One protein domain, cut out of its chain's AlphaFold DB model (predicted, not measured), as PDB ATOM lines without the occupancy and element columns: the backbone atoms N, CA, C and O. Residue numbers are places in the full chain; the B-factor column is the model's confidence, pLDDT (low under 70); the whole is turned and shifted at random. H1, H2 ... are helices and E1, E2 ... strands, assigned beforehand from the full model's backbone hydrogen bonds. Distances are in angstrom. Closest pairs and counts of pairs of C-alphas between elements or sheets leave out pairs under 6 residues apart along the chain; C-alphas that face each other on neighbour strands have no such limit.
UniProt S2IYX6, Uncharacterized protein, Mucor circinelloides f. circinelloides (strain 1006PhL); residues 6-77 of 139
ATOM      1  N   PRO A   6     -32.800 -19.635 -30.896       86.38
ATOM      2  CA  PRO A   6     -31.727 -20.610 -30.803       86.38
ATOM      3  C   PRO A   6     -32.287 -22.032 -30.898       86.38
ATOM      4  O   PRO A   6     -33.376 -22.321 -30.411       86.38
ATOM      5  N   THR A   7     -31.522 -22.932 -31.502       90.31
ATOM      6  CA  THR A   7     -31.888 -24.347 -31.607       90.31
ATOM      7  C   THR A   7     -31.231 -25.116 -30.471       90.31
ATOM      8  O   THR A   7     -30.008 -25.206 -30.426       90.31
ATOM      9  N   ILE A   8     -32.022 -25.663 -29.551       92.00
ATOM     10  CA  ILE A   8     -31.508 -26.516 -28.474       92.00
ATOM     11  C   ILE A   8     -31.225 -27.903 -29.050       92.00
ATOM     12  O   ILE A   8     -32.104 -28.514 -29.652       92.00
ATOM     13  N   THR A   9     -30.000 -28.393 -28.881       90.56
ATOM     14  CA  THR A   9     -29.575 -29.707 -29.384       90.56
ATOM     15  C   THR A   9     -29.581 -30.764 -28.291       90.56
ATOM     16  O   THR A   9     -29.860 -31.927 -28.573       90.56
ATOM     17  N   ASN A  10     -29.282 -30.382 -27.047       91.88
ATOM     18  CA  ASN A  10     -29.287 -31.292 -25.908       91.88
ATOM     19  C   ASN A  10     -29.485 -30.519 -24.597       91.88
ATOM     20  O   ASN A  10     -29.022 -29.387 -24.466       91.88
ATOM     21  N   ILE A  11     -30.151 -31.147 -23.632       93.50
ATOM     22  CA  ILE A  11     -30.268 -30.677 -22.256       93.50
ATOM     23  C   ILE A  11     -29.928 -31.855 -21.347       93.50
ATOM     24  O   ILE A  11     -30.580 -32.896 -21.406       93.50
ATOM     25  N   VAL A  12     -28.940 -31.668 -20.479       93.69
ATOM     26  CA  VAL A  12     -28.588 -32.614 -19.416       93.69
ATOM     27  C   VAL A  12     -28.822 -31.923 -18.082       93.69
ATOM     28  O   VAL A  12     -28.329 -30.817 -17.882       93.69
ATOM     29  N   PHE A  13     -29.575 -32.549 -17.180       92.94
ATOM     30  CA  PHE A  13     -29.901 -31.998 -15.866       92.94
ATOM     31  C   PHE A  13     -29.686 -33.049 -14.777       92.94
ATOM     32  O   PHE A  13     -30.168 -34.173 -14.912       92.94
ATOM     33  N   ASP A  14     -28.974 -32.680 -13.712       89.38
ATOM     34  CA  ASP A  14     -28.600 -33.582 -12.610       89.38
ATOM     35  C   ASP A  14     -29.324 -33.288 -11.280       89.38
ATOM     36  O   ASP A  14     -29.051 -33.939 -10.274       89.38
ATOM     37  N   GLY A  15     -30.252 -32.322 -11.260       84.19
ATOM     38  CA  GLY A  15     -30.938 -31.856 -10.047       84.19
ATOM     39  C   GLY A  15     -30.422 -30.514  -9.520       84.19
ATOM     40  O   GLY A  15     -31.191 -29.744  -8.946       84.19
ATOM     41  N   HIS A  16     -29.156 -30.179  -9.777       87.69
ATOM     42  CA  HIS A  16     -28.526 -28.939  -9.312       87.69
ATOM     43  C   HIS A  16     -27.977 -28.077 -10.450       87.69
ATOM     44  O   HIS A  16     -27.921 -26.856 -10.330       87.69
ATOM     45  N   THR A  17     -27.611 -28.688 -11.568       92.06
ATOM     46  CA  THR A  17     -26.993 -28.046 -12.721       92.06
ATOM     47  C   THR A  17     -27.664 -28.549 -13.993       92.06
ATOM     48  O   THR A  17     -27.853 -29.752 -14.177       92.06
ATOM     49  N   ALA A  18     -28.025 -27.635 -14.894       93.75
ATOM     50  CA  ALA A  18     -28.411 -27.978 -16.258       93.75
ATOM     51  C   ALA A  18     -27.326 -27.527 -17.231       93.75
ATOM     52  O   ALA A  18     -26.956 -26.356 -17.249       93.75
ATOM     53  N   VAL A  19     -26.863 -28.440 -18.077       94.00
ATOM     54  CA  VAL A  19     -25.982 -28.147 -19.207       94.00
ATOM     55  C   VAL A  19     -26.816 -28.213 -20.479       94.00
ATOM     56  O   VAL A  19     -27.383 -29.252 -20.819       94.00
ATOM     57  N   ILE A  20     -26.905 -27.087 -21.178       94.06
ATOM     58  CA  ILE A  20     -27.713 -26.918 -22.381       94.06
ATOM     59  C   ILE A  20     -26.769 -26.708 -23.556       94.06
ATOM     60  O   ILE A  20     -26.056 -25.706 -23.629       94.06
ATOM     61  N   HIS A  21     -26.788 -27.640 -24.501       91.81
ATOM     62  CA  HIS A  21     -26.156 -27.461 -25.798       91.81
ATOM     63  C   HIS A  21     -27.152 -26.793 -26.738       91.81
ATOM     64  O   HIS A  21     -28.275 -27.274 -26.924       91.81
ATOM     65  N   LEU A  22     -26.752 -25.675 -27.332       91.19
ATOM     66  CA  LEU A  22     -27.606 -24.908 -28.223       91.19
ATOM     67  C   LEU A  22     -26.813 -24.294 -29.373       91.19
ATOM     68  O   LEU A  22     -25.601 -24.106 -29.307       91.19
ATOM     69  N   ILE A  23     -27.517 -23.969 -30.449       89.06
ATOM     70  CA  ILE A  23     -26.981 -23.272 -31.612       89.06
ATOM     71  C   ILE A  23     -27.673 -21.916 -31.696       89.06
ATOM     72  O   ILE A  23     -28.883 -21.823 -31.921       89.06
ATOM     73  N   HIS A  24     -26.906 -20.844 -31.527       87.38
ATOM     74  CA  HIS A  24     -27.393 -19.487 -31.715       87.38
ATOM     75  C   HIS A  24     -27.451 -19.133 -33.201       87.38
ATOM     76  O   HIS A  24     -26.438 -19.099 -33.898       87.38
ATOM     77  N   ASN A  25     -28.653 -18.795 -33.664       84.62
ATOM     78  CA  ASN A  25     -28.912 -18.308 -35.012       84.62
ATOM     79  C   ASN A  25     -28.717 -16.786 -35.074       84.62
ATOM     80  O   ASN A  25     -29.654 -16.008 -34.872       84.62
ATOM     81  N   LEU A  26     -27.485 -16.344 -35.334       80.00
ATOM     82  CA  LEU A  26     -27.131 -14.927 -35.366       80.00
ATOM     83  C   LEU A  26     -27.211 -14.365 -36.791       80.00
ATOM     84  O   LEU A  26     -26.728 -14.953 -37.756       80.00
ATOM     85  N   THR A  27     -27.760 -13.158 -36.917       76.25
ATOM     86  CA  THR A  27     -27.716 -12.361 -38.156       76.25
ATOM     87  C   THR A  27     -27.135 -10.992 -37.810       76.25
ATOM     88  O   THR A  27     -27.885 -10.062 -37.480       76.25
ATOM     89  N   PRO A  28     -25.798 -10.853 -37.767       72.69
ATOM     90  CA  PRO A  28     -25.177  -9.596 -37.377       72.69
ATOM     91  C   PRO A  28     -25.415  -8.532 -38.454       72.69
ATOM     92  O   PRO A  28     -25.318  -8.807 -39.644       72.69
ATOM     93  N   ARG A  29     -25.701  -7.291 -38.039       70.38
ATOM     94  CA  ARG A  29     -26.045  -6.181 -38.956       70.38
ATOM     95  C   ARG A  29     -24.914  -5.768 -39.904       70.38
ATOM     96  O   ARG A  29     -25.179  -5.096 -40.890       70.38
ATOM     97  N   VAL A  30     -23.674  -6.130 -39.581       68.62
ATOM     98  CA  VAL A  30     -22.508  -5.899 -40.447       68.62
ATOM     99  C   VAL A  30     -22.486  -6.835 -41.656       68.62
ATOM    100  O   VAL A  30     -21.765  -6.563 -42.611       68.62
ATOM    101  N   PHE A  31     -23.268  -7.918 -41.630       65.31
ATOM    102  CA  PHE A  31     -23.408  -8.826 -42.756       65.31
ATOM    103  C   PHE A  31     -24.654  -8.493 -43.585       65.31
ATOM    104  O   PHE A  31     -25.651  -7.998 -43.047       65.31
ATOM    105  N   PRO A  32     -24.631  -8.808 -44.891       67.94
ATOM    106  CA  PRO A  32     -25.837  -8.840 -45.701       67.94
ATOM    107  C   PRO A  32     -26.920  -9.713 -45.054       67.94
ATOM    108  O   PRO A  32     -26.628 -10.748 -44.455       67.94
ATOM    109  N   SER A  33     -28.184  -9.324 -45.215       69.50
ATOM    110  CA  SER A  33     -29.344  -9.947 -44.556       69.50
ATOM    111  C   SER A  33     -29.567 -11.430 -44.875       69.50
ATOM    112  O   SER A  33     -30.349 -12.075 -44.179       69.50
ATOM    113  N   PHE A  34     -28.903 -11.963 -45.903       72.06
ATOM    114  CA  PHE A  34     -28.950 -13.371 -46.296       72.06
ATOM    115  C   PHE A  34     -27.909 -14.251 -45.582       72.06
ATOM    116  O   PHE A  34     -27.979 -15.471 -45.696       72.06
ATOM    117  N   ILE A  35     -26.954 -13.668 -44.847       72.75
ATOM    118  CA  ILE A  35     -25.955 -14.429 -44.088       72.75
ATOM    119  C   ILE A  35     -26.489 -14.708 -42.683       72.75
ATOM    120  O   ILE A  35     -26.766 -13.792 -41.907       72.75
ATOM    121  N   GLN A  36     -26.591 -15.990 -42.344       75.19
ATOM    122  CA  GLN A  36     -26.955 -16.461 -41.014       75.19
ATOM    123  C   GLN A  36     -25.798 -17.276 -40.442       75.19
ATOM    124  O   GLN A  36     -25.370 -18.259 -41.041       75.19
ATOM    125  N   LEU A  37     -25.307 -16.858 -39.280       78.25
ATOM    126  CA  LEU A  37     -24.275 -17.561 -38.531       78.25
ATOM    127  C   LEU A  37     -24.953 -18.522 -37.555       78.25
ATOM    128  O   LEU A  37     -25.869 -18.128 -36.830       78.25
ATOM    129  N   GLN A  38     -24.500 -19.769 -37.546       82.12
ATOM    130  CA  GLN A  38     -24.937 -20.792 -36.601       82.12
ATOM    131  C   GLN A  38     -23.807 -21.033 -35.611       82.12
ATOM    132  O   GLN A  38     -22.858 -21.748 -35.915       82.12
ATOM    133  N   VAL A  39     -23.883 -20.378 -34.457       84.81
ATOM    134  CA  VAL A  39     -22.816 -20.417 -33.455       84.81
ATOM    135  C   VAL A  39     -23.158 -21.467 -32.402       84.81
ATOM    136  O   VAL A  39     -24.134 -21.268 -31.674       84.81
ATOM    137  N   PRO A  40     -22.399 -22.570 -32.293       86.12
ATOM    138  CA  PRO A  40     -22.589 -23.523 -31.209       86.12
ATOM    139  C   PRO A  40     -22.184 -22.883 -29.875       86.12
ATOM    140  O   PRO A  40     -21.147 -22.226 -29.772       86.12
ATOM    141  N   ALA A  41     -23.011 -23.079 -28.856       89.25
ATOM    142  CA  ALA A  41     -22.805 -22.566 -27.513       89.25
ATOM    143  C   ALA A  41     -23.249 -23.596 -26.468       89.25
ATOM    144  O   ALA A  41     -24.124 -24.432 -26.710       89.25
ATOM    145  N   ILE A  42     -22.624 -23.514 -25.298       91.81
ATOM    146  CA  ILE A  42     -22.976 -24.313 -24.130       91.81
ATOM    147  C   ILE A  42     -23.383 -23.348 -23.026       91.81
ATOM    148  O   ILE A  42     -22.577 -22.517 -22.608       91.81
ATOM    149  N   THR A  43     -24.617 -23.467 -22.553       93.44
ATOM    150  CA  THR A  43     -25.126 -22.707 -21.411       93.44
ATOM    151  C   THR A  43     -25.240 -23.637 -20.217       93.44
ATOM    152  O   THR A  43     -25.966 -24.626 -20.261       93.44
ATOM    153  N   THR A  44     -24.530 -23.313 -19.141       94.69
ATOM    154  CA  THR A  44     -24.605 -24.028 -17.866       94.69
ATOM    155  C   THR A  44     -25.408 -23.192 -16.879       94.69
ATOM    156  O   THR A  44     -25.030 -22.069 -16.546       94.69
ATOM    157  N   LEU A  45     -26.538 -23.726 -16.429       94.62
ATOM    158  CA  LEU A  45     -27.414 -23.119 -15.434       94.62
ATOM    159  C   LEU A  45     -27.221 -23.827 -14.102       94.62
ATOM    160  O   LEU A  45     -27.354 -25.046 -14.029       94.62
ATOM    161  N   TYR A  46     -26.966 -23.065 -13.048       93.31
ATOM    162  CA  TYR A  46     -26.864 -23.587 -11.692       93.31
ATOM    163  C   TYR A  46     -28.108 -23.200 -10.903       93.31
ATOM    164  O   TYR A  46     -28.499 -22.026 -10.852       93.31
ATOM    165  N   PHE A  47     -28.708 -24.195 -10.269       91.81
ATOM    166  CA  PHE A  47     -29.949 -24.090  -9.530       91.81
ATOM    167  C   PHE A  47     -29.696 -24.216  -8.034       91.81
ATOM    168  O   PHE A  47     -28.834 -24.964  -7.578       91.81
ATOM    169  N   ARG A  48     -30.475 -23.473  -7.254       88.12
ATOM    170  CA  ARG A  48     -30.520 -23.585  -5.800       88.12
ATOM    171  C   ARG A  48     -31.973 -23.653  -5.360       88.12
ATOM    172  O   ARG A  48     -32.816 -22.947  -5.914       88.12
ATOM    173  N   GLU A  49     -32.252 -24.475  -4.360       86.38
ATOM    174  CA  GLU A  49     -33.559 -24.485  -3.714       86.38
ATOM    175  C   GLU A  49     -33.780 -23.181  -2.955       86.38
ATOM    176  O   GLU A  49     -32.911 -22.697  -2.222       86.38
ATOM    177  N   THR A  50     -34.943 -22.586  -3.187       76.38
ATOM    178  CA  THR A  50     -35.282 -21.276  -2.624       76.38
ATOM    179  C   THR A  50     -35.821 -21.410  -1.197       76.38
ATOM    180  O   THR A  50     -35.549 -20.555  -0.358       76.38
ATOM    181  N   GLU A  51     -36.524 -22.510  -0.915       78.12
ATOM    182  CA  GLU A  51     -37.132 -22.854   0.374       78.12
ATOM    183  C   GLU A  51     -37.037 -24.376   0.582       78.12
ATOM    184  O   GLU A  51     -37.247 -25.125  -0.379       78.12
ATOM    185  N   CYS A  52     -36.729 -24.828   1.808       68.62
ATOM    186  CA  CYS A  52     -36.671 -26.258   2.149       68.62
ATOM    187  C   CYS A  52     -37.992 -26.950   1.774       68.62
ATOM    188  O   CYS A  52     -39.058 -26.453   2.128       68.62
ATOM    189  N   ASP A  53     -37.914 -28.076   1.061       65.81
ATOM    190  CA  ASP A  53     -39.050 -28.906   0.616       65.81
ATOM    191  C   ASP A  53     -40.039 -28.257  -0.377       65.81
ATOM    192  O   ASP A  53     -41.068 -28.847  -0.707       65.81
ATOM    193  N   SER A  54     -39.737 -27.075  -0.924       76.50
ATOM    194  CA  SER A  54     -40.618 -26.418  -1.910       76.50
ATOM    195  C   SER A  54     -40.563 -27.034  -3.315       76.50
ATOM    196  O   SER A  54     -41.455 -26.797  -4.131       76.50
ATOM    197  N   GLY A  55     -39.487 -27.765  -3.641       74.44
ATOM    198  CA  GLY A  55     -39.204 -28.261  -4.997       74.44
ATOM    199  C   GLY A  55     -38.945 -27.158  -6.038       74.44
ATOM    200  O   GLY A  55     -38.769 -27.450  -7.222       74.44
ATOM    201  N   LEU A  56     -38.915 -25.885  -5.624       80.56
ATOM    202  CA  LEU A  56     -38.731 -24.727  -6.495       80.56
ATOM    203  C   LEU A  56     -37.246 -24.384  -6.627       80.56
ATOM    204  O   LEU A  56     -36.627 -23.757  -5.757       80.56
ATOM    205  N   LEU A  57     -36.696 -24.781  -7.771       82.81
ATOM    206  CA  LEU A  57     -35.324 -24.513  -8.173       82.81
ATOM    207  C   LEU A  57     -35.209 -23.139  -8.835       82.81
ATOM    208  O   LEU A  57     -35.790 -22.880  -9.890       82.81
ATOM    209  N   LYS A  58     -34.409 -22.259  -8.234       89.25
ATOM    210  CA  LYS A  58     -34.089 -20.945  -8.788       89.25
ATOM    211  C   LYS A  58     -32.705 -20.965  -9.421       89.25
ATOM    212  O   LYS A  58     -31.736 -21.377  -8.787       89.25
ATOM    213  N   ILE A  59     -32.603 -20.454 -10.646       91.00
ATOM    214  CA  ILE A  59     -31.311 -20.218 -11.298       91.00
ATOM    215  C   ILE A  59     -30.594 -19.106 -10.528       91.00
ATOM    216  O   ILE A  59     -31.089 -17.979 -10.459       91.00
ATOM    217  N   TYR A  60     -29.443 -19.415  -9.935       91.88
ATOM    218  CA  TYR A  60     -28.624 -18.428  -9.222       91.88
ATOM    219  C   TYR A  60     -27.363 -18.031  -9.996       91.88
ATOM    220  O   TYR A  60     -26.786 -16.980  -9.721       91.88
ATOM    221  N   ARG A  61     -26.932 -18.855 -10.957       92.00
ATOM    222  CA  ARG A  61     -25.782 -18.584 -11.823       92.00
ATOM    223  C   ARG A  61     -26.044 -19.157 -13.208       92.00
ATOM    224  O   ARG A  61     -26.600 -20.242 -13.340       92.00
ATOM    225  N   GLN A  62     -25.614 -18.417 -14.218       93.75
ATOM    226  CA  GLN A  62     -25.619 -18.836 -15.610       93.75
ATOM    227  C   GLN A  62     -24.230 -18.575 -16.187       93.75
ATOM    228  O   GLN A  62     -23.679 -17.488 -16.009       93.75
ATOM    229  N   GLU A  63     -23.671 -19.576 -16.854       93.12
ATOM    230  CA  GLU A  63     -22.395 -19.495 -17.554       93.12
ATOM    231  C   GLU A  63     -22.593 -19.862 -19.013       93.12
ATOM    232  O   GLU A  63     -23.014 -20.973 -19.329       93.12
ATOM    233  N   ASP A  64     -22.245 -18.938 -19.898       89.25
ATOM    234  CA  ASP A  64     -22.315 -19.152 -21.335       89.25
ATOM    235  C   ASP A  64     -20.896 -19.323 -21.877       89.25
ATOM    236  O   ASP A  64     -20.061 -18.420 -21.797       89.25
ATOM    237  N   SER A  65     -20.617 -20.505 -22.417       86.31
ATOM    238  CA  SER A  65     -19.342 -20.852 -23.036       86.31
ATOM    239  C   SER A  65     -19.497 -20.891 -24.550       86.31
ATOM    240  O   SER A  65     -20.271 -21.681 -25.097       86.31
ATOM    241  N   TRP A  66     -18.744 -20.033 -25.237       83.31
ATOM    242  CA  TRP A  66     -18.664 -20.001 -26.697       83.31
ATOM    243  C   TRP A  66     -17.280 -20.473 -27.123       83.31
ATOM    244  O   TRP A  66     -16.269 -19.968 -26.634       83.31
ATOM    245  N   THR A  67     -17.211 -21.426 -28.050       70.00
ATOM    246  CA  THR A  67     -15.921 -21.853 -28.596       70.00
ATOM    247  C   THR A  67     -15.521 -20.904 -29.727       70.00
ATOM    248  O   THR A  67     -16.282 -20.666 -30.667       70.00
ATOM    249  N   LEU A  68     -14.309 -20.339 -29.650       64.94
ATOM    250  CA  LEU A  68     -13.766 -19.487 -30.717       64.94
ATOM    251  C   LEU A  68     -13.682 -20.254 -32.046       64.94
ATOM    252  O   LEU A  68     -13.949 -19.697 -33.106       64.94
ATOM    253  N   GLU A  69     -13.374 -21.547 -31.975       64.12
ATOM    254  CA  GLU A  69     -13.410 -22.459 -33.117       64.12
ATOM    255  C   GLU A  69     -14.809 -22.535 -33.746       64.12
ATOM    256  O   GLU A  69     -14.937 -22.367 -34.957       64.12
ATOM    257  N   GLY A  70     -15.861 -22.695 -32.934       64.44
ATOM    258  CA  GLY A  70     -17.248 -22.725 -33.403       64.44
ATOM    259  C   GLY A  70     -17.687 -21.401 -34.027       64.44
ATOM    260  O   GLY A  70     -18.381 -21.392 -35.041       64.44
ATOM    261  N   LEU A  71     -17.209 -20.274 -33.493       70.44
ATOM    262  CA  LEU A  71     -17.404 -18.961 -34.109       70.44
ATOM    263  C   LEU A  71     -16.729 -18.876 -35.483       70.44
ATOM    264  O   LEU A  71     -17.377 -18.469 -36.444       70.44
ATOM    265  N   ILE A  72     -15.466 -19.289 -35.606       66.25
ATOM    266  CA  ILE A  72     -14.717 -19.233 -36.872       66.25
ATOM    267  C   ILE A  72     -15.334 -20.165 -37.922       66.25
ATOM    268  O   ILE A  72     -15.511 -19.755 -39.069       66.25
ATOM    269  N   GLN A  73     -15.713 -21.386 -37.537       64.44
ATOM    270  CA  GLN A  73     -16.370 -22.351 -38.426       64.44
ATOM    271  C   GLN A  73     -17.761 -21.878 -38.877       64.44
ATOM    272  O   GLN A  73     -18.184 -22.182 -39.990       64.44
ATOM    273  N   SER A  74     -18.463 -21.102 -38.044       65.06
ATOM    274  CA  SER A  74     -19.805 -20.599 -38.360       65.06
ATOM    275  C   SER A  74     -19.840 -19.457 -39.381       65.06
ATOM    276  O   SER A  74     -20.927 -19.111 -39.844       65.06
ATOM    277  N   VAL A  75     -18.692 -18.861 -39.736       67.00
ATOM    278  CA  VAL A  75     -18.608 -17.769 -40.717       67.00
ATOM    279  C   VAL A  75     -18.465 -18.341 -42.132       67.00
ATOM    280  O   VAL A  75     -17.384 -18.814 -42.496       67.00
ATOM    281  N   PRO A  76     -19.506 -18.269 -42.983       59.16
ATOM    282  CA  PRO A  76     -19.368 -18.663 -44.374       59.16
ATOM    283  C   PRO A  76     -18.403 -17.692 -45.073       59.16
ATOM    284  O   PRO A  76     -18.600 -16.479 -45.060       59.16
ATOM    285  N   LEU A  77     -17.356 -18.249 -45.689       62.38
ATOM    286  CA  LEU A  77     -16.283 -17.543 -46.398       62.38
ATOM    287  C   LEU A  77     -15.441 -16.591 -45.521       62.38
ATOM    288  O   LEU A  77     -15.557 -15.369 -45.606       62.38
TER     289      LEU A  77
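What this domain is: This is residues 6 to 77 of the 139 residues of an uncharacterized protein of Mucor circinelloides f. circinelloides (strain 1006PhL) (UniProt S2IYX6). A long, twisted ribbon of four strands makes a rod, with the short helix H1 beside E3 near one end, where residues 29 to 34 stick out. The strands form an antiparallel meander, E1 E2 E3 E4, each beside the one before. The 72 printed residues, mostly strand by class, end after H1; the whole is loose, radius of gyration of the C-alphas 16.1 A, spans 53 by 20 by 16 A.

How they stand to each other: E1, residues 7 to 13, and E2, residues 17 to 26, form a hairpin; N 9 and O 21 are within hydrogen-bond range, 2.8 A. E2 and E3, residues 37 to 49, form another, with N 24 and O 39 at 2.8 A. E3 and E4, residues 57 to 66, form a third, with N 44 and O 63 at 2.8 A. E4 bends by 62 degrees at residue 60. H1, residues 68 to 73, every O i to N i+4 pair within range, is closest to E3 at the C-alphas of Leu 71 and Val 39, 5.6 A.

Where its parts are: E1 begins at C-alpha 7 (-31.888, -24.347, -31.607). E1 to E4 measure 17.6, 26.2, 36.7 and 25.3 A; H1, 8.6 A, ends at (-16.370, -22.351, -38.426).

The domain as a whole: The printed part has no cut and no long link. Low confidence includes residues 72 to 77.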